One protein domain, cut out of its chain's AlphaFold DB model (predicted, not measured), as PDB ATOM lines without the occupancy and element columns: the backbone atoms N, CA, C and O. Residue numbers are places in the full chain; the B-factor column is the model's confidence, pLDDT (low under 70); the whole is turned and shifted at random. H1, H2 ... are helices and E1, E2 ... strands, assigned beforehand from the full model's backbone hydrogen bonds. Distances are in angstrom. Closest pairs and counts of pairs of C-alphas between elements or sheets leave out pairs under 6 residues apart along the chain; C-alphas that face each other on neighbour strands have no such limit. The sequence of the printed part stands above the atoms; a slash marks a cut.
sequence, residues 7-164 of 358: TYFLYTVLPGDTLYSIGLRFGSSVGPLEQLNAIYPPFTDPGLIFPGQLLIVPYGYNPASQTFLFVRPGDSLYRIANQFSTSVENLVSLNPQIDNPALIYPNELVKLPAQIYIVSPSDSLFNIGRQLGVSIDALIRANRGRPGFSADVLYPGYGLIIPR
ATOM      1  N   THR A   7      20.729  -6.366  36.821       92.88
ATOM      2  CA  THR A   7      21.555  -6.059  35.659       92.88
ATOM      3  C   THR A   7      22.991  -6.474  35.958       92.88
ATOM      4  O   THR A   7      23.529  -6.143  37.010       92.88
ATOM      5  N   TYR A   8      23.621  -7.184  35.032       95.31
ATOM      6  CA  TYR A   8      24.991  -7.663  35.156       95.31
ATOM      7  C   TYR A   8      25.815  -7.165  33.976       95.31
ATOM      8  O   TYR A   8      25.408  -7.293  32.821       95.31
ATOM      9  N   PHE A   9      26.987  -6.618  34.267       96.00
ATOM     10  CA  PHE A   9      27.958  -6.220  33.260       96.00
ATOM     11  C   PHE A   9      29.103  -7.223  33.231       96.00
ATOM     12  O   PHE A   9      29.718  -7.505  34.253       96.00
ATOM     13  N   LEU A  10      29.402  -7.751  32.052       96.81
ATOM     14  CA  LEU A  10      30.604  -8.512  31.783       96.81
ATOM     15  C   LEU A  10      31.688  -7.519  31.369       96.81
ATOM     16  O   LEU A  10      31.631  -6.918  30.294       96.81
ATOM     17  N   TYR A  11      32.647  -7.307  32.263       95.88
ATOM     18  CA  TYR A  11      33.699  -6.311  32.113       95.88
ATOM     19  C   TYR A  11      35.060  -6.992  32.076       95.88
ATOM     20  O   TYR A  11      35.361  -7.828  32.925       95.88
ATOM     21  N   THR A  12      35.890  -6.642  31.095       95.06
ATOM     22  CA  THR A  12      37.278  -7.107  31.069       95.06
ATOM     23  C   THR A  12      38.182  -6.101  31.756       95.06
ATOM     24  O   THR A  12      38.203  -4.933  31.377       95.06
ATOM     25  N   VAL A  13      38.939  -6.579  32.741       95.94
ATOM     26  CA  VAL A  13      39.859  -5.777  33.552       95.94
ATOM     27  C   VAL A  13      40.901  -5.096  32.665       95.94
ATOM     28  O   VAL A  13      41.562  -5.748  31.851       95.94
ATOM     29  N   LEU A  14      41.063  -3.788  32.842       94.75
ATOM     30  CA  LEU A  14      42.061  -2.964  32.166       94.75
ATOM     31  C   LEU A  14      43.286  -2.724  33.067       94.75
ATOM     32  O   LEU A  14      43.206  -2.857  34.291       94.75
ATOM     33  N   PRO A  15      44.444  -2.347  32.493       96.00
ATOM     34  CA  PRO A  15      45.596  -1.924  33.283       96.00
ATOM     35  C   PRO A  15      45.250  -0.770  34.234       96.00
ATOM     36  O   PRO A  15      44.737   0.261  33.805       96.00
ATOM     37  N   GLY A  16      45.563  -0.945  35.521       95.06
ATOM     38  CA  GLY A  16      45.293   0.044  36.571       95.06
ATOM     39  C   GLY A  16      43.918  -0.076  37.234       95.06
ATOM     40  O   GLY A  16      43.651   0.657  38.187       95.06
ATOM     41  N   ASP A  17      43.063  -0.998  36.785       97.25
ATOM     42  CA  ASP A  17      41.805  -1.272  37.469       97.25
ATOM     43  C   ASP A  17      42.023  -1.892  38.856       97.25
ATOM     44  O   ASP A  17      42.952  -2.660  39.103       97.25
ATOM     45  N   THR A  18      41.091  -1.587  39.756       96.69
ATOM     46  CA  THR A  18      40.930  -2.221  41.066       96.69
ATOM     47  C   THR A  18      39.465  -2.605  41.238       96.69
ATOM     48  O   THR A  18      38.589  -2.015  40.600       96.69
ATOM     49  N   LEU A  19      39.150  -3.534  42.144       95.69
ATOM     50  CA  LEU A  19      37.745  -3.845  42.433       95.69
ATOM     51  C   LEU A  19      36.955  -2.621  42.902       95.69
ATOM     52  O   LEU A  19      35.782  -2.479  42.568       95.69
ATOM     53  N   TYR A  20      37.608  -1.717  43.638       95.75
ATOM     54  CA  TYR A  20      36.997  -0.472  44.089       95.75
ATOM     55  C   TYR A  20      36.678   0.468  42.921       95.75
ATOM     56  O   TYR A  20      35.551   0.951  42.827       95.75
ATOM     57  N   SER A  21      37.630   0.707  42.010       96.56
ATOM     58  CA  SER A  21      37.409   1.595  40.859       96.56
ATOM     59  C   SER A  21      36.373   1.030  39.888       96.56
ATOM     60  O   SER A  21      35.529   1.780  39.401       96.56
ATOM     61  N   ILE A  22      36.379  -0.288  39.662       95.56
ATOM     62  CA  ILE A  22      35.361  -0.988  38.870       95.56
ATOM     63  C   ILE A  22      33.996  -0.862  39.553       95.56
ATOM     64  O   ILE A  22      33.032  -0.422  38.929       95.56
ATOM     65  N   GLY A  23      33.909  -1.192  40.844       94.19
ATOM     66  CA  GLY A  23      32.667  -1.103  41.608       94.19
ATOM     67  C   GLY A  23      32.068   0.300  41.551       94.19
ATOM     68  O   GLY A  23      30.916   0.460  41.156       94.19
ATOM     69  N   LEU A  24      32.876   1.326  41.824       93.44
ATOM     70  CA  LEU A  24      32.457   2.723  41.748       93.44
ATOM     71  C   LEU A  24      31.957   3.106  40.348       93.44
ATOM     72  O   LEU A  24      30.898   3.720  40.227       93.44
ATOM     73  N   ARG A  25      32.686   2.714  39.294       91.62
ATOM     74  CA  ARG A  25      32.332   3.003  37.895       91.62
ATOM     75  C   ARG A  25      30.969   2.434  37.510       91.62
ATOM     76  O   ARG A  25      30.231   3.079  36.772       91.62
ATOM     77  N   PHE A  26      30.651   1.238  37.993       90.00
ATOM     78  CA  PHE A  26      29.424   0.527  37.641       90.00
ATOM     79  C   PHE A  26      28.320   0.651  38.689       90.00
ATOM     80  O   PHE A  26      27.316  -0.034  38.553       90.00
ATOM     81  N   GLY A  27      28.478   1.474  39.732       89.25
ATOM     82  CA  GLY A  27      27.490   1.576  40.815       89.25
ATOM     83  C   GLY A  27      27.312   0.272  41.607       89.25
ATOM     84  O   GLY A  27      26.222  -0.015  42.100       89.25
ATOM     85  N   SER A  28      28.371  -0.531  41.690       92.19
ATOM     86  CA  SER A  28      28.452  -1.790  42.428       92.19
ATOM     87  C   SER A  28      29.273  -1.634  43.712       92.19
ATOM     88  O   SER A  28      29.851  -0.581  43.985       92.19
ATOM     89  N   SER A  29      29.359  -2.697  44.507       91.25
ATOM     90  CA  SER A  29      30.224  -2.767  45.686       91.25
ATOM     91  C   SER A  29      31.197  -3.941  45.587       91.25
ATOM     92  O   SER A  29      30.965  -4.902  44.855       91.25
ATOM     93  N   VAL A  30      32.312  -3.849  46.318       93.56
ATOM     94  CA  VAL A  30      33.407  -4.830  46.241       93.56
ATOM     95  C   VAL A  30      32.939  -6.231  46.644       93.56
ATOM     96  O   VAL A  30      33.219  -7.177  45.924       93.56
ATOM     97  N   GLY A  31      32.155  -6.369  47.719       92.44
ATOM     98  CA  GLY A  31      31.744  -7.681  48.244       92.44
ATOM     99  C   GLY A  31      30.992  -8.572  47.238       92.44
ATOM    100  O   GLY A  31      31.432  -9.688  46.977       92.44
ATOM    101  N   PRO A  32      29.881  -8.115  46.626       90.44
ATOM    102  CA  PRO A  32      29.189  -8.870  45.579       90.44
ATOM    103  C   PRO A  32      30.072  -9.179  44.367       90.44
ATOM    104  O   PRO A  32      29.943 -10.247  43.768       90.44
ATOM    105  N   LEU A  33      30.971  -8.262  44.007       93.56
ATOM    106  CA  LEU A  33      31.892  -8.441  42.892       93.56
ATOM    107  C   LEU A  33      32.934  -9.530  43.205       93.56
ATOM    108  O   LEU A  33      33.144 -10.414  42.377       93.56
ATOM    109  N   GLU A  34      33.515  -9.536  44.406       94.00
ATOM    110  CA  GLU A  34      34.405 -10.606  44.878       94.00
ATOM    111  C   GLU A  34      33.686 -11.955  44.908       94.00
ATOM    112  O   GLU A  34      34.197 -12.937  44.369       94.00
ATOM    113  N   GLN A  35      32.475 -11.995  45.470       92.12
ATOM    114  CA  GLN A  35      31.698 -13.222  45.617       92.12
ATOM    115  C   GLN A  35      31.356 -13.862  44.264       92.12
ATOM    116  O   GLN A  35      31.592 -15.055  44.069       92.12
ATOM    117  N   LEU A  36      30.829 -13.082  43.311       94.44
ATOM    118  CA  LEU A  36      30.404 -13.600  42.003       94.44
ATOM    119  C   LEU A  36      31.570 -14.056  41.119       94.44
ATOM    120  O   LEU A  36      31.349 -14.813  40.171       94.44
ATOM    121  N   ASN A  37      32.786 -13.599  41.412       95.44
ATOM    122  CA  ASN A  37      33.985 -13.881  40.626       95.44
ATOM    123  C   ASN A  37      35.039 -14.687  41.396       95.44
ATOM    124  O   ASN A  37      36.155 -14.818  40.908       95.44
ATOM    125  N   ALA A  38      34.701 -15.223  42.576       93.56
ATOM    126  CA  ALA A  38      35.619 -15.997  43.412       93.56
ATOM    127  C   ALA A  38      36.960 -15.282  43.690       93.56
ATOM    128  O   ALA A  38      38.013 -15.914  43.698       93.56
ATOM    129  N   ILE A  39      36.933 -13.964  43.923       94.25
ATOM    130  CA  ILE A  39      38.144 -13.160  44.178       94.25
ATOM    131  C   ILE A  39      38.434 -13.116  45.683       94.25
ATOM    132  O   ILE A  39      38.396 -12.065  46.322       94.25
ATOM    133  N   TYR A  40      38.609 -14.293  46.275       90.31
ATOM    134  CA  TYR A  40      38.865 -14.474  47.702       90.31
ATOM    135  C   TYR A  40      39.475 -15.862  47.978       90.31
ATOM    136  O   TYR A  40      39.353 -16.772  47.149       90.31
ATOM    137  N   PRO A  41      40.111 -16.073  49.148       87.69
ATOM    138  CA  PRO A  41      40.677 -17.367  49.509       87.69
ATOM    139  C   PRO A  41      39.607 -18.466  49.611       87.69
ATOM    140  O   PRO A  41      38.537 -18.227  50.170       87.69
ATOM    141  N   PRO A  42      39.886 -19.699  49.158       88.25
ATOM    142  CA  PRO A  42      41.192 -20.205  48.730       88.25
ATOM    143  C   PRO A  42      41.474 -20.053  47.221       88.25
ATOM    144  O   PRO A  42      42.421 -20.663  46.733       88.25
ATOM    145  N   PHE A  43      40.661 -19.309  46.469       85.25
ATOM    146  CA  PHE A  43      40.729 -19.279  45.000       85.25
ATOM    147  C   PHE A  43      41.751 -18.271  44.480       85.25
ATOM    148  O   PHE A  43      42.548 -18.587  43.598       85.25
ATOM    149  N   THR A  44      41.734 -17.065  45.043       85.62
ATOM    150  CA  THR A  44      42.707 -16.002  44.776       85.62
ATOM    151  C   THR A  44      43.000 -15.230  46.056       85.62
ATOM    152  O   THR A  44      42.315 -15.390  47.070       85.62
ATOM    153  N   ASP A  45      43.976 -14.327  45.997       87.44
ATOM    154  CA  ASP A  45      44.119 -13.316  47.038       87.44
ATOM    155  C   ASP A  45      42.932 -12.329  46.991       87.44
ATOM    156  O   ASP A  45      42.433 -12.031  45.894       87.44
ATOM    157  N   PRO A  46      42.459 -11.821  48.148       86.12
ATOM    158  CA  PRO A  46      41.394 -10.820  48.197       86.12
ATOM    159  C   PRO A  46      41.719  -9.605  47.326       86.12
ATOM    160  O   PRO A  46      42.819  -9.054  47.399       86.12
ATOM    161  N   GLY A  47      40.764  -9.179  46.499       85.88
ATOM    162  CA  GLY A  47      40.927  -8.024  45.614       85.88
ATOM    163  C   GLY A  47      41.885  -8.193  44.428       85.88
ATOM    164  O   GLY A  47      42.005  -7.259  43.631       85.88
ATOM    165  N   LEU A  48      42.564  -9.338  44.283       92.56
ATOM    166  CA  LEU A  48      43.565  -9.540  43.236       92.56
ATOM    167  C   LEU A  48      42.911  -9.788  41.873       92.56
ATOM    168  O   LEU A  48      42.258 -10.806  41.651       92.56
ATOM    169  N   ILE A  49      43.154  -8.870  40.940       96.12
ATOM    170  CA  ILE A  49      42.723  -8.968  39.546       96.12
ATOM    171  C   ILE A  49      43.886  -8.705  38.597       96.12
ATOM    172  O   ILE A  49      44.827  -7.982  38.922       96.12
ATOM    173  N   PHE A  50      43.790  -9.260  37.395       95.69
ATOM    174  CA  PHE A  50      44.779  -9.105  36.338       95.69
ATOM    175  C   PHE A  50      44.127  -8.554  35.067       95.69
ATOM    176  O   PHE A  50      43.007  -8.960  34.736       95.69
ATOM    177  N   PRO A  51      44.819  -7.677  34.315       96.00
ATOM    178  CA  PRO A  51      44.338  -7.222  33.018       96.00
ATOM    179  C   PRO A  51      43.966  -8.392  32.099       96.00
ATOM    180  O   PRO A  51      44.689  -9.383  32.016       96.00
ATOM    181  N   GLY A  52      42.835  -8.271  31.406       92.88
ATOM    182  CA  GLY A  52      42.306  -9.305  30.513       92.88
ATOM    183  C   GLY A  52      41.333 -10.295  31.163       92.88
ATOM    184  O   GLY A  52      40.635 -11.002  30.435       92.88
ATOM    185  N   GLN A  53      41.222 -10.327  32.494       95.62
ATOM    186  CA  GLN A  53      40.216 -11.150  33.172       95.62
ATOM    187  C   GLN A  53      38.801 -10.634  32.914       95.62
ATOM    188  O   GLN A  53      38.558  -9.432  32.981       95.62
ATOM    189  N   LEU A  54      37.860 -11.547  32.673       96.38
ATOM    190  CA  LEU A  54      36.441 -11.225  32.547       96.38
ATOM    191  C   LEU A  54      35.756 -11.311  33.918       96.38
ATOM    192  O   LEU A  54      35.790 -12.353  34.569       96.38
ATOM    193  N   LEU A  55      35.105 -10.232  34.344       97.25
ATOM    194  CA  LEU A  55      34.381 -10.145  35.610       97.25
ATOM    195  C   LEU A  55      32.885  -9.945  35.374       97.25
ATOM    196  O   LEU A  55      32.486  -9.201  34.482       97.25
ATOM    197  N   ILE A  56      32.065 -10.564  36.221       97.00
ATOM    198  CA  ILE A  56      30.654 -10.217  36.398       97.00
ATOM    199  C   ILE A  56      30.574  -9.064  37.398       97.00
ATOM    200  O   ILE A  56      30.928  -9.226  38.565       97.00
ATOM    201  N   VAL A  57      30.055  -7.922  36.971       96.19
ATOM    202  CA  VAL A  57      29.836  -6.753  37.820       96.19
ATOM    203  C   VAL A  57      28.328  -6.542  37.989       96.19
ATOM    204  O   VAL A  57      27.655  -6.193  37.017       96.19
ATOM    205  N   PRO A  58      27.760  -6.776  39.186       93.31
ATOM    206  CA  PRO A  58      26.330  -6.600  39.414       93.31
ATOM    207  C   PRO A  58      25.986  -5.115  39.563       93.31
ATOM    208  O   PRO A  58      26.677  -4.387  40.275       93.31
ATOM    209  N   TYR A  59      24.893  -4.672  38.951       88.00
ATOM    210  CA  TYR A  59      24.365  -3.317  39.085       88.00
ATOM    211  C   TYR A  59      22.919  -3.332  39.560       88.00
ATOM    212  O   TYR A  59      22.018  -3.740  38.821       88.00
ATOM    213  N   GLY A  60      22.718  -2.800  40.769       75.56
ATOM    214  CA  GLY A  60      21.406  -2.535  41.351       75.56
ATOM    215  C   GLY A  60      20.474  -3.749  41.425       75.56
ATOM    216  O   GLY A  60      20.771  -4.855  40.976       75.56
ATOM    217  N   TYR A  61      19.300  -3.538  42.011       70.75
ATOM    218  CA  TYR A  61      18.208  -4.498  41.893       70.75
ATOM    219  C   TYR A  61      17.370  -4.152  40.660       70.75
ATOM    220  O   TYR A  61      16.866  -3.035  40.539       70.75
ATOM    221  N   ASN A  62      17.202  -5.120  39.764       71.62
ATOM    222  CA  ASN A  62      16.280  -5.063  38.635       71.62
ATOM    223  C   ASN A  62      15.422  -6.338  38.677       71.62
ATOM    224  O   ASN A  62      15.993  -7.428  38.760       71.62
ATOM    225  N   PRO A  63      14.080  -6.245  38.632       71.06
ATOM    226  CA  PRO A  63      13.226  -7.434  38.608       71.06
ATOM    227  C   PRO A  63      13.464  -8.313  37.366       71.06
ATOM    228  O   PRO A  63      13.212  -9.517  37.411       71.06
ATOM    229  N   ALA A  64      13.971  -7.740  36.269       79.62
ATOM    230  CA  ALA A  64      14.419  -8.478  35.095       79.62
ATOM    231  C   ALA A  64      15.921  -8.809  35.193       79.62
ATOM    232  O   ALA A  64      16.728  -7.962  35.571       79.62
ATOM    233  N   SER A  65      16.306 -10.031  34.806       85.25
ATOM    234  CA  SER A  65      17.717 -10.398  34.627       85.25
ATOM    235  C   SER A  65      18.190  -9.913  33.254       85.25
ATOM    236  O   SER A  65      17.620 -10.301  32.231       85.25
ATOM    237  N   GLN A  66      19.198  -9.043  33.231       92.44
ATOM    238  CA  GLN A  66      19.802  -8.509  32.009       92.44
ATOM    239  C   GLN A  66      21.317  -8.634  32.103       92.44
ATOM    240  O   GLN A  66      21.896  -8.292  33.131       92.44
ATOM    241  N   THR A  67      21.959  -9.072  31.022       95.38
ATOM    242  CA  THR A  67      23.417  -9.186  30.950       95.38
ATOM    243  C   THR A  67      23.924  -8.375  29.771       95.38
ATOM    244  O   THR A  67      23.388  -8.482  28.669       95.38
ATOM    245  N   PHE A  68      24.958  -7.573  29.993       96.25
ATOM    246  CA  PHE A  68      25.598  -6.761  28.963       96.25
ATOM    247  C   PHE A  68      27.103  -7.012  28.948       96.25
ATOM    248  O   PHE A  68      27.695  -7.218  30.000       96.25
ATOM    249  N   LEU A  69      27.728  -6.961  27.778       96.75
ATOM    250  CA  LEU A  69      29.172  -7.046  27.581       96.75
ATOM    251  C   LEU A  69      29.721  -5.692  27.133       96.75
ATOM    252  O   LEU A  69      29.147  -5.066  26.244       96.75
ATOM    253  N   PHE A  70      30.859  -5.285  27.697       94.25
ATOM    254  CA  PHE A  70      31.663  -4.199  27.139       94.25
ATOM    255  C   PHE A  70      32.574  -4.722  26.032       94.25
ATOM    256  O   PHE A  70      33.438  -5.564  26.285       94.25
ATOM    257  N   VAL A  71      32.398  -4.193  24.823       93.12
ATOM    258  CA  VAL A  71      33.232  -4.516  23.661       93.12
ATOM    259  C   VAL A  71      34.672  -4.078  23.914       93.12
ATOM    260  O   VAL A  71      34.930  -2.980  24.415       93.12
ATOM    261  N   ARG A  72      35.632  -4.920  23.541       89.44
ATOM    262  CA  ARG A  72      37.067  -4.645  23.671       89.44
ATOM    263  C   ARG A  72      37.707  -4.430  22.308       89.44
ATOM    264  O   ARG A  72      37.165  -4.873  21.293       89.44
ATOM    265  N   PRO A  73      38.900  -3.814  22.264       86.56
ATOM    266  CA  PRO A  73      39.703  -3.817  21.051       86.56
ATOM    267  C   PRO A  73      39.899  -5.249  20.524       86.56
ATOM    268  O   PRO A  73      40.402  -6.113  21.241       86.56
ATOM    269  N   GLY A  74      39.489  -5.490  19.276       82.81
ATOM    270  CA  GLY A  74      39.597  -6.793  18.610       82.81
ATOM    271  C   GLY A  74      38.405  -7.742  18.795       82.81
ATOM    272  O   GLY A  74      38.410  -8.824  18.203       82.81
ATOM    273  N   ASP A  75      37.382  -7.362  19.567       88.12
ATOM    274  CA  ASP A  75      36.121  -8.103  19.581       88.12
ATOM    275  C   ASP A  75      35.346  -7.874  18.266       88.12
ATOM    276  O   ASP A  75      35.467  -6.846  17.603       88.12
ATOM    277  N   SER A  76      34.526  -8.854  17.893       90.31
ATOM    278  CA  SER A  76      33.540  -8.753  16.814       90.31
ATOM    279  C   SER A  76      32.258  -9.456  17.250       90.31
ATOM    280  O   SER A  76      32.318 -10.354  18.097       90.31
ATOM    281  N   LEU A  77      31.105  -9.111  16.663       88.00
ATOM    282  CA  LEU A  77      29.849  -9.798  16.994       88.00
ATOM    283  C   LEU A  77      29.936 -11.308  16.752       88.00
ATOM    284  O   LEU A  77      29.390 -12.065  17.541       88.00
ATOM    285  N   TYR A  78      30.693 -11.756  15.746       87.00
ATOM    286  CA  TYR A  78      30.955 -13.180  15.518       87.00
ATOM    287  C   TYR A  78      31.701 -13.836  16.693       87.00
ATOM    288  O   TYR A  78      31.298 -14.891  17.180       87.00
ATOM    289  N   ARG A  79      32.779 -13.210  17.191       85.94
ATOM    290  CA  ARG A  79      33.551 -13.752  18.326       85.94
ATOM    291  C   ARG A  79      32.722 -13.762  19.609       85.94
ATOM    292  O   ARG A  79      32.789 -14.735  20.356       85.94
ATOM    293  N   ILE A  80      31.927 -12.714  19.832       91.56
ATOM    294  CA  ILE A  80      31.006 -12.610  20.971       91.56
ATOM    295  C   ILE A  80      29.925 -13.692  20.868       91.56
ATOM    296  O   ILE A  80      29.721 -14.441  21.821       91.56
ATOM    297  N   ALA A  81      29.285 -13.831  19.705       90.81
ATOM    298  CA  ALA A  81      28.261 -14.841  19.447       90.81
ATOM    299  C   ALA A  81      28.789 -16.252  19.733       90.81
ATOM    300  O   ALA A  81      28.193 -16.987  20.518       90.81
ATOM    301  N   ASN A  82      29.973 -16.583  19.213       87.50
ATOM    302  CA  ASN A  82      30.623 -17.868  19.460       87.50
ATOM    303  C   ASN A  82      30.961 -18.091  20.949       87.50
ATOM    304  O   ASN A  82      30.738 -19.176  21.489       87.50
ATOM    305  N   GLN A  83      31.475 -17.068  21.642       89.81
ATOM    306  CA  GLN A  83      31.808 -17.171  23.067       89.81
ATOM    307  C   GLN A  83      30.568 -17.447  23.925       89.81
ATOM    308  O   GLN A  83      30.613 -18.303  24.809       89.81
ATOM    309  N   PHE A  84      29.463 -16.757  23.649       92.81
ATOM    310  CA  PHE A  84      28.210 -16.889  24.393       92.81
ATOM    311  C   PHE A  84      27.220 -17.857  23.736       92.81
ATOM    312  O   PHE A  84      26.051 -17.846  24.094       92.81
ATOM    313  N   SER A  85      27.692 -18.711  22.820       88.69
ATOM    314  CA  SER A  85      26.912 -19.765  22.150       88.69
ATOM    315  C   SER A  85      25.564 -19.284  21.591       88.69
ATOM    316  O   SER A  85      24.540 -19.930  21.770       88.69
ATOM    317  N   THR A  86      25.579 -18.138  20.914       88.94
ATOM    318  CA  THR A  86      24.423 -17.547  20.231       88.94
ATOM    319  C   THR A  86      24.773 -17.208  18.776       88.94
ATOM    320  O   THR A  86      25.888 -17.490  18.339       88.94
ATOM    321  N   SER A  87      23.849 -16.626  18.005       87.12
ATOM    322  CA  SER A  87      24.103 -16.197  16.620       87.12
ATOM    323  C   SER A  87      24.304 -14.681  16.515       87.12
ATOM    324  O   SER A  87      23.897 -13.924  17.402       87.12
ATOM    325  N   VAL A  88      24.930 -14.221  15.426       86.62
ATOM    326  CA  VAL A  88      25.092 -12.779  15.166       86.62
ATOM    327  C   VAL A  88      23.725 -12.125  14.979       86.62
ATOM    328  O   VAL A  88      23.481 -11.058  15.531       86.62
ATOM    329  N   GLU A  89      22.808 -12.793  14.281       88.06
ATOM    330  CA  GLU A  89      21.436 -12.336  14.045       88.06
ATOM    331  C   GLU A  89      20.694 -12.124  15.366       88.06
ATOM    332  O   GLU A  89      20.014 -11.113  15.542       88.06
ATOM    333  N   ASN A  90      20.863 -13.037  16.327       87.31
ATOM    334  CA  ASN A  90      20.255 -12.900  17.644       87.31
ATOM    335  C   ASN A  90      20.893 -11.773  18.471       87.31
ATOM    336  O   ASN A  90      20.201 -11.053  19.187       87.31
ATOM    337  N   LEU A  91      22.210 -11.571  18.369       91.44
ATOM    338  CA  LEU A  91      22.840 -10.411  19.002       91.44
ATOM    339  C   LEU A  91      22.316  -9.103  18.409       91.44
ATOM    340  O   LEU A  91      22.000  -8.191  19.166       91.44
ATOM    341  N   VAL A  92      22.177  -9.012  17.088       91.69
ATOM    342  CA  VAL A  92      21.646  -7.818  16.415       91.69
ATOM    343  C   VAL A  92      20.186  -7.573  16.805       91.69
ATOM    344  O   VAL A  92      19.829  -6.446  17.136       91.69
ATOM    345  N   SER A  93      19.350  -8.617  16.870       90.81
ATOM    346  CA  SER A  93      17.938  -8.476  17.264       90.81
ATOM    347  C   SER A  93      17.767  -7.950  18.696       90.81
ATOM    348  O   SER A  93      16.835  -7.197  18.982       90.81
ATOM    349  N   LEU A  94      18.690  -8.297  19.600       92.69
ATOM    350  CA  LEU A  94      18.720  -7.806  20.981       92.69
ATOM    351  C   LEU A  94      19.329  -6.411  21.127       92.69
ATOM    352  O   LEU A  94      19.149  -5.784  22.176       92.69
ATOM    353  N   ASN A  95      20.049  -5.948  20.107       94.81
ATOM    354  CA  ASN A  95      20.807  -4.705  20.103       94.81
ATOM    355  C   ASN A  95      20.437  -3.851  18.883       94.81
ATOM    356  O   ASN A  95      21.286  -3.621  18.021       94.81
ATOM    357  N   PRO A  96      19.192  -3.340  18.811       93.12
ATOM    358  CA  PRO A  96      18.728  -2.544  17.674       93.12
ATOM    359  C   PRO A  96      19.502  -1.229  17.493       93.12
ATOM    360  O   PRO A  96      19.348  -0.579  16.468       93.12
ATOM    361  N   GLN A  97      20.315  -0.824  18.476       92.88
ATOM    362  CA  GLN A  97      21.228   0.313  18.371       92.88
ATOM    363  C   GLN A  97      22.467   0.048  17.496       92.88
ATOM    364  O   GLN A  97      23.190   0.989  17.189       92.88
ATOM    365  N   ILE A  98      22.752  -1.210  17.140       90.31
ATOM    366  CA  ILE A  98      23.888  -1.575  16.286       90.31
ATOM    367  C   ILE A  98      23.419  -1.572  14.829       90.31
ATOM    368  O   ILE A  98      22.875  -2.561  14.340       90.31
ATOM    369  N   ASP A  99      23.651  -0.461  14.130       81.94
ATOM    370  CA  ASP A  99      23.201  -0.279  12.743       81.94
ATOM    371  C   ASP A  99      23.953  -1.179  11.746       81.94
ATOM    372  O   ASP A  99      23.378  -1.676  10.777       81.94
ATOM    373  N   ASN A 100      25.255  -1.391  11.972       85.00
ATOM    374  CA  ASN A 100      26.096  -2.241  11.134       85.00
ATOM    375  C   ASN A 100      26.753  -3.343  11.984       85.00
ATOM    376  O   ASN A 100      27.692  -3.049  12.724       85.00
ATOM    377  N   PRO A 101      26.344  -4.618  11.836       84.38
ATOM    378  CA  PRO A 101      26.885  -5.738  12.612       84.38
ATOM    379  C   PRO A 101      28.405  -5.947  12.480       84.38
ATOM    380  O   PRO A 101      29.019  -6.598  13.329       84.38
ATOM    381  N   ALA A 102      29.026  -5.416  11.421       81.50
ATOM    382  CA  ALA A 102      30.469  -5.487  11.204       81.50
ATOM    383  C   ALA A 102      31.260  -4.386  11.939       81.50
ATOM    384  O   ALA A 102      32.487  -4.456  11.986       81.50
ATOM    385  N   LEU A 103      30.587  -3.373  12.497       85.75
ATOM    386  CA  LEU A 103      31.207  -2.219  13.146       85.75
ATOM    387  C   LEU A 103      30.693  -2.079  14.582       85.75
ATOM    388  O   LEU A 103      29.658  -1.467  14.819       85.75
ATOM    389  N   ILE A 104      31.460  -2.615  15.529       89.81
ATOM    390  CA  ILE A 104      31.295  -2.361  16.965       89.81
ATOM    391  C   ILE A 104      32.545  -1.668  17.505       89.81
ATOM    392  O   ILE A 104      33.658  -1.929  17.038       89.81
ATOM    393  N   TYR A 105      32.377  -0.789  18.489       90.56
ATOM    394  CA  TYR A 105      33.465   0.043  19.005       90.56
ATOM    395  C   TYR A 105      33.859  -0.339  20.438       90.56
ATOM    396  O   TYR A 105      33.011  -0.735  21.235       90.56
ATOM    397  N   PRO A 106      35.139  -0.200  20.830       89.25
ATOM    398  CA  PRO A 106      35.549  -0.430  22.212       89.25
ATOM    399  C   PRO A 106      34.736   0.395  23.222       89.25
ATOM    400  O   PRO A 106      34.517   1.589  23.030       89.25
ATOM    401  N   ASN A 107      34.368  -0.236  24.338       86.12
ATOM    402  CA  ASN A 107      33.466   0.254  25.387       86.12
ATOM    403  C   ASN A 107      31.986   0.385  24.997       86.12
ATOM    404  O   ASN A 107      31.189   0.837  25.821       86.12
ATOM    405  N   GLU A 108      31.597  -0.030  23.793       92.00
ATOM    406  CA  GLU A 108      30.190  -0.185  23.445       92.00
ATOM    407  C   GLU A 108      29.547  -1.315  24.264       92.00
ATOM    408  O   GLU A 108      30.204  -2.296  24.625       92.00
ATOM    409  N   LEU A 109      28.262  -1.158  24.584       94.25
ATOM    410  CA  LEU A 109      27.484  -2.136  25.335       94.25
ATOM    411  C   LEU A 109      26.703  -3.041  24.384       94.25
ATOM    412  O   LEU A 109      25.801  -2.587  23.681       94.25
ATOM    413  N   VAL A 110      26.995  -4.337  24.444       96.75
ATOM    414  CA  VAL A 110      26.247  -5.379  23.737       96.75
ATOM    415  C   VAL A 110      25.417  -6.150  24.752       96.75
ATOM    416  O   VAL A 110      25.949  -6.830  25.628       96.75
ATOM    417  N   LYS A 111      24.095  -6.058  24.647       96.25
ATOM    418  CA  LYS A 111      23.160  -6.892  25.399       96.25
ATOM    419  C   LYS A 111      23.315  -8.340  24.959       96.25
ATOM    420  O   LYS A 111      23.231  -8.644  23.772       96.25
ATOM    421  N   LEU A 112      23.512  -9.228  25.923       95.50
ATOM    422  CA  LEU A 112      23.673 -10.651  25.674       95.50
ATOM    423  C   LEU A 112      22.390 -11.410  26.013       95.50
ATOM    424  O   LEU A 112      21.740 -11.113  27.024       95.50
ATOM    425  N   PRO A 113      22.072 -12.466  25.252       92.50
ATOM    426  CA  PRO A 113      21.131 -13.486  25.672       92.50
ATOM    427  C   PRO A 113      21.817 -14.386  26.710       92.50
ATOM    428  O   PRO A 113      22.152 -15.533  26.458       92.50
ATOM    429  N   ALA A 114      22.110 -13.857  27.893       93.88
ATOM    430  CA  ALA A 114      22.787 -14.597  28.952       93.88
ATOM    431  C   ALA A 114      22.258 -14.180  30.319       93.88
ATOM    432  O   ALA A 114      21.701 -13.091  30.491       93.88
ATOM    433  N   GLN A 115      22.441 -15.048  31.302       93.56
ATOM    434  CA  GLN A 115      22.056 -14.800  32.683       93.56
ATOM    435  C   GLN A 115      23.094 -15.309  33.658       93.56
ATOM    436  O   GLN A 115      23.937 -16.132  33.315       93.56
ATOM    437  N   ILE A 116      23.001 -14.823  34.891       95.12
ATOM    438  CA  ILE A 116      23.896 -15.224  35.963       95.12
ATOM    439  C   ILE A 116      23.182 -16.238  36.851       95.12
ATOM    440  O   ILE A 116      22.131 -15.958  37.425       95.12
ATOM    441  N   TYR A 117      23.757 -17.429  36.941       95.31
ATOM    442  CA  TYR A 117      23.336 -18.497  37.834       95.31
ATOM    443  C   TYR A 117      24.259 -18.523  39.049       95.31
ATOM    444  O   TYR A 117      25.476 -18.543  38.899       95.31
ATOM    445  N   ILE A 118      23.699 -18.525  40.252       95.56
ATOM    446  CA  ILE A 118      24.459 -18.628  41.495       95.56
ATOM    447  C   ILE A 118      24.612 -20.100  41.846       95.56
ATOM    448  O   ILE A 118      23.630 -20.781  42.150       95.56
ATOM    449  N   VAL A 119      25.856 -20.569  41.808       95.44
ATOM    450  CA  VAL A 119      26.217 -21.953  42.119       95.44
ATOM    451  C   VAL A 119      25.767 -22.314  43.535       95.44
ATOM    452  O   VAL A 119      26.004 -21.574  44.491       95.44
ATOM    453  N   SER A 120      25.116 -23.464  43.665       94.62
ATOM    454  CA  SER A 120      24.634 -24.044  44.917       94.62
ATOM    455  C   SER A 120      25.545 -25.188  45.395       94.62
ATOM    456  O   SER A 120      26.276 -25.780  44.597       94.62
ATOM    457  N   PRO A 121      25.520 -25.546  46.693       89.25
ATOM    458  CA  PRO A 121      26.220 -26.731  47.188       89.25
ATOM    459  C   PRO A 121      25.666 -27.983  46.489       89.25
ATOM    460  O   PRO A 121      24.493 -28.293  46.677       89.25
ATOM    461  N   SER A 122      26.497 -28.703  45.724       88.50
ATOM    462  CA  SER A 122      26.181 -29.876  44.860       88.50
ATOM    463  C   SER A 122      25.990 -29.594  43.365       88.50
ATOM    464  O   SER A 122      25.676 -30.508  42.599       88.50
ATOM    465  N   ASP A 123      26.199 -28.361  42.923       94.44
ATOM    466  CA  ASP A 123      26.203 -28.060  41.498       94.44
ATOM    467  C   ASP A 123      27.491 -28.526  40.802       94.44
ATOM    468  O   ASP A 123      28.590 -28.496  41.353       94.44
ATOM    469  N   SER A 124      27.334 -28.922  39.545       93.25
ATOM    470  CA  SER A 124      28.372 -29.263  38.572       93.25
ATOM    471  C   SER A 124      27.967 -28.674  37.217       93.25
ATOM    472  O   SER A 124      26.793 -28.382  36.985       93.25
ATOM    473  N   LEU A 125      28.895 -28.533  36.269       92.00
ATOM    474  CA  LEU A 125      28.499 -28.095  34.925       92.00
ATOM    475  C   LEU A 125      27.519 -29.076  34.265       92.00
ATOM    476  O   LEU A 125      26.617 -28.649  33.549       92.00
ATOM    477  N   PHE A 126      27.649 -30.378  34.548       86.56
ATOM    478  CA  PHE A 126      26.789 -31.414  33.977       86.56
ATOM    479  C   PHE A 126      25.329 -31.287  34.428       86.56
ATOM    480  O   PHE A 126      24.432 -31.227  33.588       86.56
ATOM    481  N   ASN A 127      25.063 -31.239  35.739       90.00
ATOM    482  CA  ASN A 127      23.682 -31.141  36.225       90.00
ATOM    483  C   ASN A 127      23.067 -29.756  35.963       90.00
ATOM    484  O   ASN A 127      21.899 -29.716  35.585       90.00
ATOM    485  N   ILE A 128      23.835 -28.660  36.052       89.69
ATOM    486  CA  ILE A 128      23.364 -27.323  35.649       89.69
ATOM    487  C   ILE A 128      22.985 -27.323  34.164       89.69
ATOM    488  O   ILE A 128      21.874 -26.922  33.815       89.69
ATOM    489  N   GLY A 129      23.883 -27.789  33.292       89.31
ATOM    490  CA  GLY A 129      23.652 -27.832  31.850       89.31
ATOM    491  C   GLY A 129      22.430 -28.672  31.492       89.31
ATOM    492  O   GLY A 129      21.537 -28.206  30.789       89.31
ATOM    493  N   ARG A 130      22.311 -29.867  32.082       83.62
ATOM    494  CA  ARG A 130      21.140 -30.736  31.911       83.62
ATOM    495  C   ARG A 130      19.845 -30.086  32.399       83.62
ATOM    496  O   ARG A 130      18.818 -30.223  31.743       83.62
ATOM    497  N   GLN A 131      19.871 -29.413  33.547       85.81
ATOM    498  CA  GLN A 131      18.689 -28.770  34.122       85.81
ATOM    499  C   GLN A 131      18.221 -27.570  33.292       85.81
ATOM    500  O   GLN A 131      17.020 -27.315  33.211       85.81
ATOM    501  N   LEU A 132      19.157 -26.818  32.713       87.25
ATOM    502  CA  LEU A 132      18.872 -25.582  31.986       87.25
ATOM    503  C   LEU A 132      18.804 -25.768  30.466       87.25
ATOM    504  O   LEU A 132      18.475 -24.809  29.773       87.25
ATOM    505  N   GLY A 133      19.087 -26.974  29.960       85.19
ATOM    506  CA  GLY A 133      19.133 -27.259  28.527       85.19
ATOM    507  C   GLY A 133      20.275 -26.524  27.825       85.19
ATOM    508  O   GLY A 133      20.056 -25.922  26.784       85.19
ATOM    509  N   VAL A 134      21.464 -26.508  28.434       85.94
ATOM    510  CA  VAL A 134      22.665 -25.853  27.891       85.94
ATOM    511  C   VAL A 134      23.819 -26.850  27.886       85.94
ATOM    512  O   VAL A 134      24.121 -27.454  28.919       85.94
ATOM    513  N   SER A 135      24.490 -27.019  26.745       86.81
ATOM    514  CA  SER A 135      25.665 -27.898  26.657       86.81
ATOM    515  C   SER A 135      26.805 -27.483  27.603       86.81
ATOM    516  O   SER A 135      27.054 -26.299  27.847       86.81
ATOM    517  N   ILE A 136      27.559 -28.470  28.107       86.31
ATOM    518  CA  ILE A 136      28.741 -28.219  28.952       86.31
ATOM    519  C   ILE A 136      29.747 -27.329  28.217       86.31
ATOM    520  O   ILE A 136      30.275 -26.390  28.808       86.31
ATOM    521  N   ASP A 137      29.968 -27.562  26.923       87.94
ATOM    522  CA  ASP A 137      30.890 -26.751  26.132       87.94
ATOM    523  C   ASP A 137      30.450 -25.289  26.032       87.94
ATOM    524  O   ASP A 137      31.294 -24.394  26.099       87.94
ATOM    525  N   ALA A 138      29.145 -25.021  25.914       90.69
ATOM    526  CA  ALA A 138      28.623 -23.658  25.940       90.69
ATOM    527  C   ALA A 138      28.863 -22.989  27.298       90.69
ATOM    528  O   ALA A 138      29.319 -21.843  27.342       90.69
ATOM    529  N   LEU A 139      28.637 -23.711  28.401       93.62
ATOM    530  CA  LEU A 139      28.930 -23.215  29.748       93.62
ATOM    531  C   LEU A 139      30.422 -22.919  29.927       93.62
ATOM    532  O   LEU A 139      30.783 -21.861  30.445       93.62
ATOM    533  N   ILE A 140      31.297 -23.812  29.460       94.00
ATOM    534  CA  ILE A 140      32.745 -23.611  29.510       94.00
ATOM    535  C   ILE A 140      33.126 -22.385  28.682       94.00
ATOM    536  O   ILE A 140      33.768 -21.481  29.214       94.00
ATOM    537  N   ARG A 141      32.722 -22.310  27.405       93.25
ATOM    538  CA  ARG A 141      33.051 -21.184  26.509       93.25
ATOM    539  C   ARG A 141      32.608 -19.841  27.085       93.25
ATOM    540  O   ARG A 141      33.420 -18.915  27.110       93.25
ATOM    541  N   ALA A 142      31.386 -19.760  27.610       95.44
ATOM    542  CA  ALA A 142      30.835 -18.530  28.174       95.44
ATOM    543  C   ALA A 142      31.591 -18.042  29.421       95.44
ATOM    544  O   ALA A 142      31.594 -16.847  29.706       95.44
ATOM    545  N   ASN A 143      32.252 -18.945  30.154       96.19
ATOM    546  CA  ASN A 143      32.960 -18.635  31.399       96.19
ATOM    547  C   ASN A 143      34.494 -18.651  31.274       96.19
ATOM    548  O   ASN A 143      35.189 -18.430  32.268       96.19
ATOM    549  N   ARG A 144      35.047 -18.862  30.070       91.75
ATOM    550  CA  ARG A 144      36.499 -18.791  29.825       91.75
ATOM    551  C   ARG A 144      37.064 -17.413  30.184       91.75
ATOM    552  O   ARG A 144      36.465 -16.383  29.888       91.75
ATOM    553  N   GLY A 145      38.259 -17.405  30.777       90.25
ATOM    554  CA  GLY A 145      38.982 -16.177  31.134       90.25
ATOM    555  C   GLY A 145      38.473 -15.478  32.398       90.25
ATOM    556  O   GLY A 145      38.889 -14.353  32.677       90.25
ATOM    557  N   ARG A 146      37.582 -16.121  33.160       95.06
ATOM    558  CA  ARG A 146      37.106 -15.624  34.453       95.06
ATOM    559  C   ARG A 146      37.979 -16.143  35.603       95.06
ATOM    560  O   ARG A 146      38.402 -17.300  35.551       95.06
ATOM    561  N   PRO A 147      38.255 -15.327  36.633       93.19
ATOM    562  CA  PRO A 147      38.962 -15.791  37.823       93.19
ATOM    563  C   PRO A 147      38.161 -16.879  38.547       93.19
ATOM    564  O   PRO A 147      36.932 -16.856  38.562       93.19
ATOM    565  N   GLY A 148      38.870 -17.862  39.106       86.62
ATOM    566  CA  GLY A 148      38.280 -18.955  39.886       86.62
ATOM    567  C   GLY A 148      37.404 -19.945  39.105       86.62
ATOM    568  O   GLY A 148      36.939 -20.917  39.696       86.62
ATOM    569  N   PHE A 149      37.182 -19.751  37.798       93.38
ATOM    570  CA  PHE A 149      36.419 -20.701  36.992       93.38
ATOM    571  C   PHE A 149      37.206 -21.995  36.764       93.38
ATOM    572  O   PHE A 149      38.309 -21.974  36.217       93.38
ATOM    573  N   SER A 150      36.593 -23.123  37.110       89.81
ATOM    574  CA  SER A 150      37.055 -24.464  36.764       89.81
ATOM    575  C   SER A 150      35.893 -25.262  36.179       89.81
ATOM    576  O   SER A 150      34.758 -25.148  36.644       89.81
ATOM    577  N   ALA A 151      36.166 -26.060  35.143       87.94
ATOM    578  CA  ALA A 151      35.151 -26.921  34.538       87.94
ATOM    579  C   ALA A 151      34.788 -28.113  35.440       87.94
ATOM    580  O   ALA A 151      33.647 -28.574  35.428       87.94
ATOM    581  N   ASP A 152      35.748 -28.564  36.249       86.50
ATOM    582  CA  ASP A 152      35.607 -29.739  37.110       86.50
ATOM    583  C   ASP A 152      35.071 -29.384  38.501       86.50
ATOM    584  O   ASP A 152      34.476 -30.224  39.176       86.50
ATOM    585  N   VAL A 153      35.286 -28.142  38.949       86.31
ATOM    586  CA  VAL A 153      34.950 -27.705  40.308       86.31
ATOM    587  C   VAL A 153      34.213 -26.372  40.276       86.31
ATOM    588  O   VAL A 153      34.755 -25.358  39.841       86.31
ATOM    589  N   LEU A 154      32.984 -26.370  40.797       89.75
ATOM    590  CA  LEU A 154      32.184 -25.166  41.004       89.75
ATOM    591  C   LEU A 154      32.008 -24.902  42.500       89.75
ATOM    592  O   LEU A 154      31.782 -25.823  43.285       89.75
ATOM    593  N   TYR A 155      32.079 -23.631  42.893       88.69
ATOM    594  CA  TYR A 155      32.006 -23.224  44.294       88.69
ATOM    595  C   TYR A 155      30.693 -22.509  44.607       88.69
ATOM    596  O   TYR A 155      30.290 -21.635  43.836       88.69
ATOM    597  N   PRO A 156      30.034 -22.816  45.739       92.06
ATOM    598  CA  PRO A 156      28.800 -22.144  46.117       92.06
ATOM    599  C   PRO A 156      28.954 -20.622  46.179       92.06
ATOM    600  O   PRO A 156      29.937 -20.108  46.707       92.06
ATOM    601  N   GLY A 157      27.969 -19.903  45.643       91.75
ATOM    602  CA  GLY A 157      27.977 -18.444  45.553       91.75
ATOM    603  C   GLY A 157      28.727 -17.881  44.341       91.75
ATOM    604  O   GLY A 157      28.580 -16.693  44.056       91.75
ATOM    605  N   TYR A 158      29.483 -18.701  43.602       94.62
ATOM    606  CA  TYR A 158      30.090 -18.282  42.341       94.62
ATOM    607  C   TYR A 158      28.998 -17.943  41.321       94.62
ATOM    608  O   TYR A 158      28.039 -18.698  41.145       94.62
ATOM    609  N   GLY A 159      29.132 -16.804  40.645       95.62
ATOM    610  CA  GLY A 159      28.249 -16.451  39.542       95.62
ATOM    611  C   GLY A 159      28.719 -17.174  38.294       95.62
ATOM    612  O   GLY A 159      29.838 -16.941  37.860       95.62
ATOM    613  N   LEU A 160      27.893 -18.026  37.701       96.44
ATOM    614  CA  LEU A 160      28.148 -18.727  36.448       96.44
ATOM    615  C   LEU A 160      27.358 -18.050  35.324       96.44
ATOM    616  O   LEU A 160      26.152 -17.833  35.451       96.44
ATOM    617  N   ILE A 161      28.024 -17.711  34.222       96.75
ATOM    618  CA  ILE A 161      27.356 -17.167  33.038       96.75
ATOM    619  C   ILE A 161      26.672 -18.324  32.317       96.75
ATOM    620  O   ILE A 161      27.335 -19.258  31.870       96.75
ATOM    621  N   ILE A 162      25.352 -18.247  32.199       94.44
ATOM    622  CA  ILE A 162      24.521 -19.185  31.454       94.44
ATOM    623  C   ILE A 162      24.034 -18.483  30.188       94.44
ATOM    624  O   ILE A 162      23.200 -17.577  30.290       94.44
ATOM    625  N   PRO A 163      24.507 -18.879  29.000       91.81
ATOM    626  CA  PRO A 163      23.838 -18.540  27.754       91.81
ATOM    627  C   PRO A 163      22.356 -18.928  27.828       91.81
ATOM    628  O   PRO A 163      22.012 -20.078  28.086       91.81
ATOM    629  N   ARG A 164      21.463 -17.956  27.658       81.19
ATOM    630  CA  ARG A 164      20.048 -18.206  27.375       81.19
ATOM    631  C   ARG A 164      19.974 -18.282  25.855       81.19
ATOM    632  O   ARG A 164      20.507 -17.399  25.214       81.19
TER     633      ARG A 164
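What this domain is: This is residues 7 to 164 of the 358 residues of the protein "LysM peptidoglycan-binding domain-containing protein" of Heliorestis acidaminivorans (UniProt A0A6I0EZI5). Two small sheets pack partly face to face as a sandwich with crossed strands, the strongly twisted sheet E2, E1, E3, E4 against the two-stranded sheet E5, E6, and three pairs of short helices are set round this core. H1 and H2 lie by E2, H3 and H4 toward E4, and H5 and H6 on the side of E6, each pair at about right angles. The printed part has 158 residues with six named helices and six named strands, in the order E1 H1 H2 E2 E3 H3 H4 E4 E5 H5 H6 E6; the larger sheet is mixed, the smaller antiparallel. The class is mixed, helices and strands, with under half of the residues in named elements. The whole is compact, with a radius of gyration of the C-alphas of 15.1 A, and rounded, spanning 44 by 39 by 30 A.

How they stand to each other: Begin at the larger sheet with E1, residues 7 to 12, and E3, residues 65 to 70, which are parallel inner strands; look for N 10 and O 68, 2.7 A apart and within hydrogen-bond range. The edge strand E2, residues 54 to 59, is antiparallel to E1, with N 55 and O 11 at 2.8 A. On the other edge E4, residues 109 to 112, is antiparallel to E3, with N 69 and O 110 at 2.8 A. From there E4 runs on into E5, residues 114 to 118, at 71 degrees across a break of 1 residue. E5 is antiparallel to E6, residues 159 to 163, with N 160 and O 117 at 2.7 A. The two sheets form the sandwich, two sheets face to face: the facing parts are 9.5 A centre to centre, and the strands of one stand at 83 degrees to those of the other. The closest C-alphas of E3 and E5 are those of Thr 67 and Ala 114, 5.8 A apart. Moving outward, H2, residues 30 to 36, only grazes the larger sheet; its closest C-alphas with E2 are Leu 33 and Val 57, 5.7 A. H1, residues 19 to 25, touches H2 about perpendicular at 75 degrees, closest at the C-alphas of Leu 19 and Val 30, 5.9 A. H4, residues 88 to 94, also only grazes that sheet, with the C-alphas of Leu 94 and Lys 111 in E4 closest at 6.3 A. H3, residues 77 to 83, touches H4 about perpendicular at 82 degrees, with the C-alphas of Ala 81 and Val 88 closest at 5.7 A. H6, residues 136 to 143, has Asn 143 at 6.0 A from Ile 161 of E6, their closest C-alphas. H5, residues 125 to 132, touches H6 at 83 degrees, about perpendicular, closest at the C-alphas of Gly 129 and Ile 136, 5.9 A. In H1 to H6 every O i to N i+4 pair is within hydrogen-bond range.

Where its parts are: Find C-alpha 7 at (21.555, -6.059, 35.659), where E1 begins; it runs 16.4 A to C-alpha 12 at (37.278, -7.107, 31.069). E2 measures 15.8 A, E3 17.0 A, E5 13.3 A and E6 12.8 A from first to last C-alpha. H5 and H6, the longest helices by residues, measure 10.4 A and 10.8 A. E6 ends at C-alpha 163, (23.838, -18.540, 27.754).

The domain as a whole: Look to Pro 42 and Asp 99 for the two C-alphas farthest apart, 44.9 A. The long links are H2 to E2, H4 to E4 and H6 to E6, of 17, 14 and 15 residues. The printed part has no cut from residue 7 to 164. Its mean pLDDT is 90.9, and no printed residue is under 70.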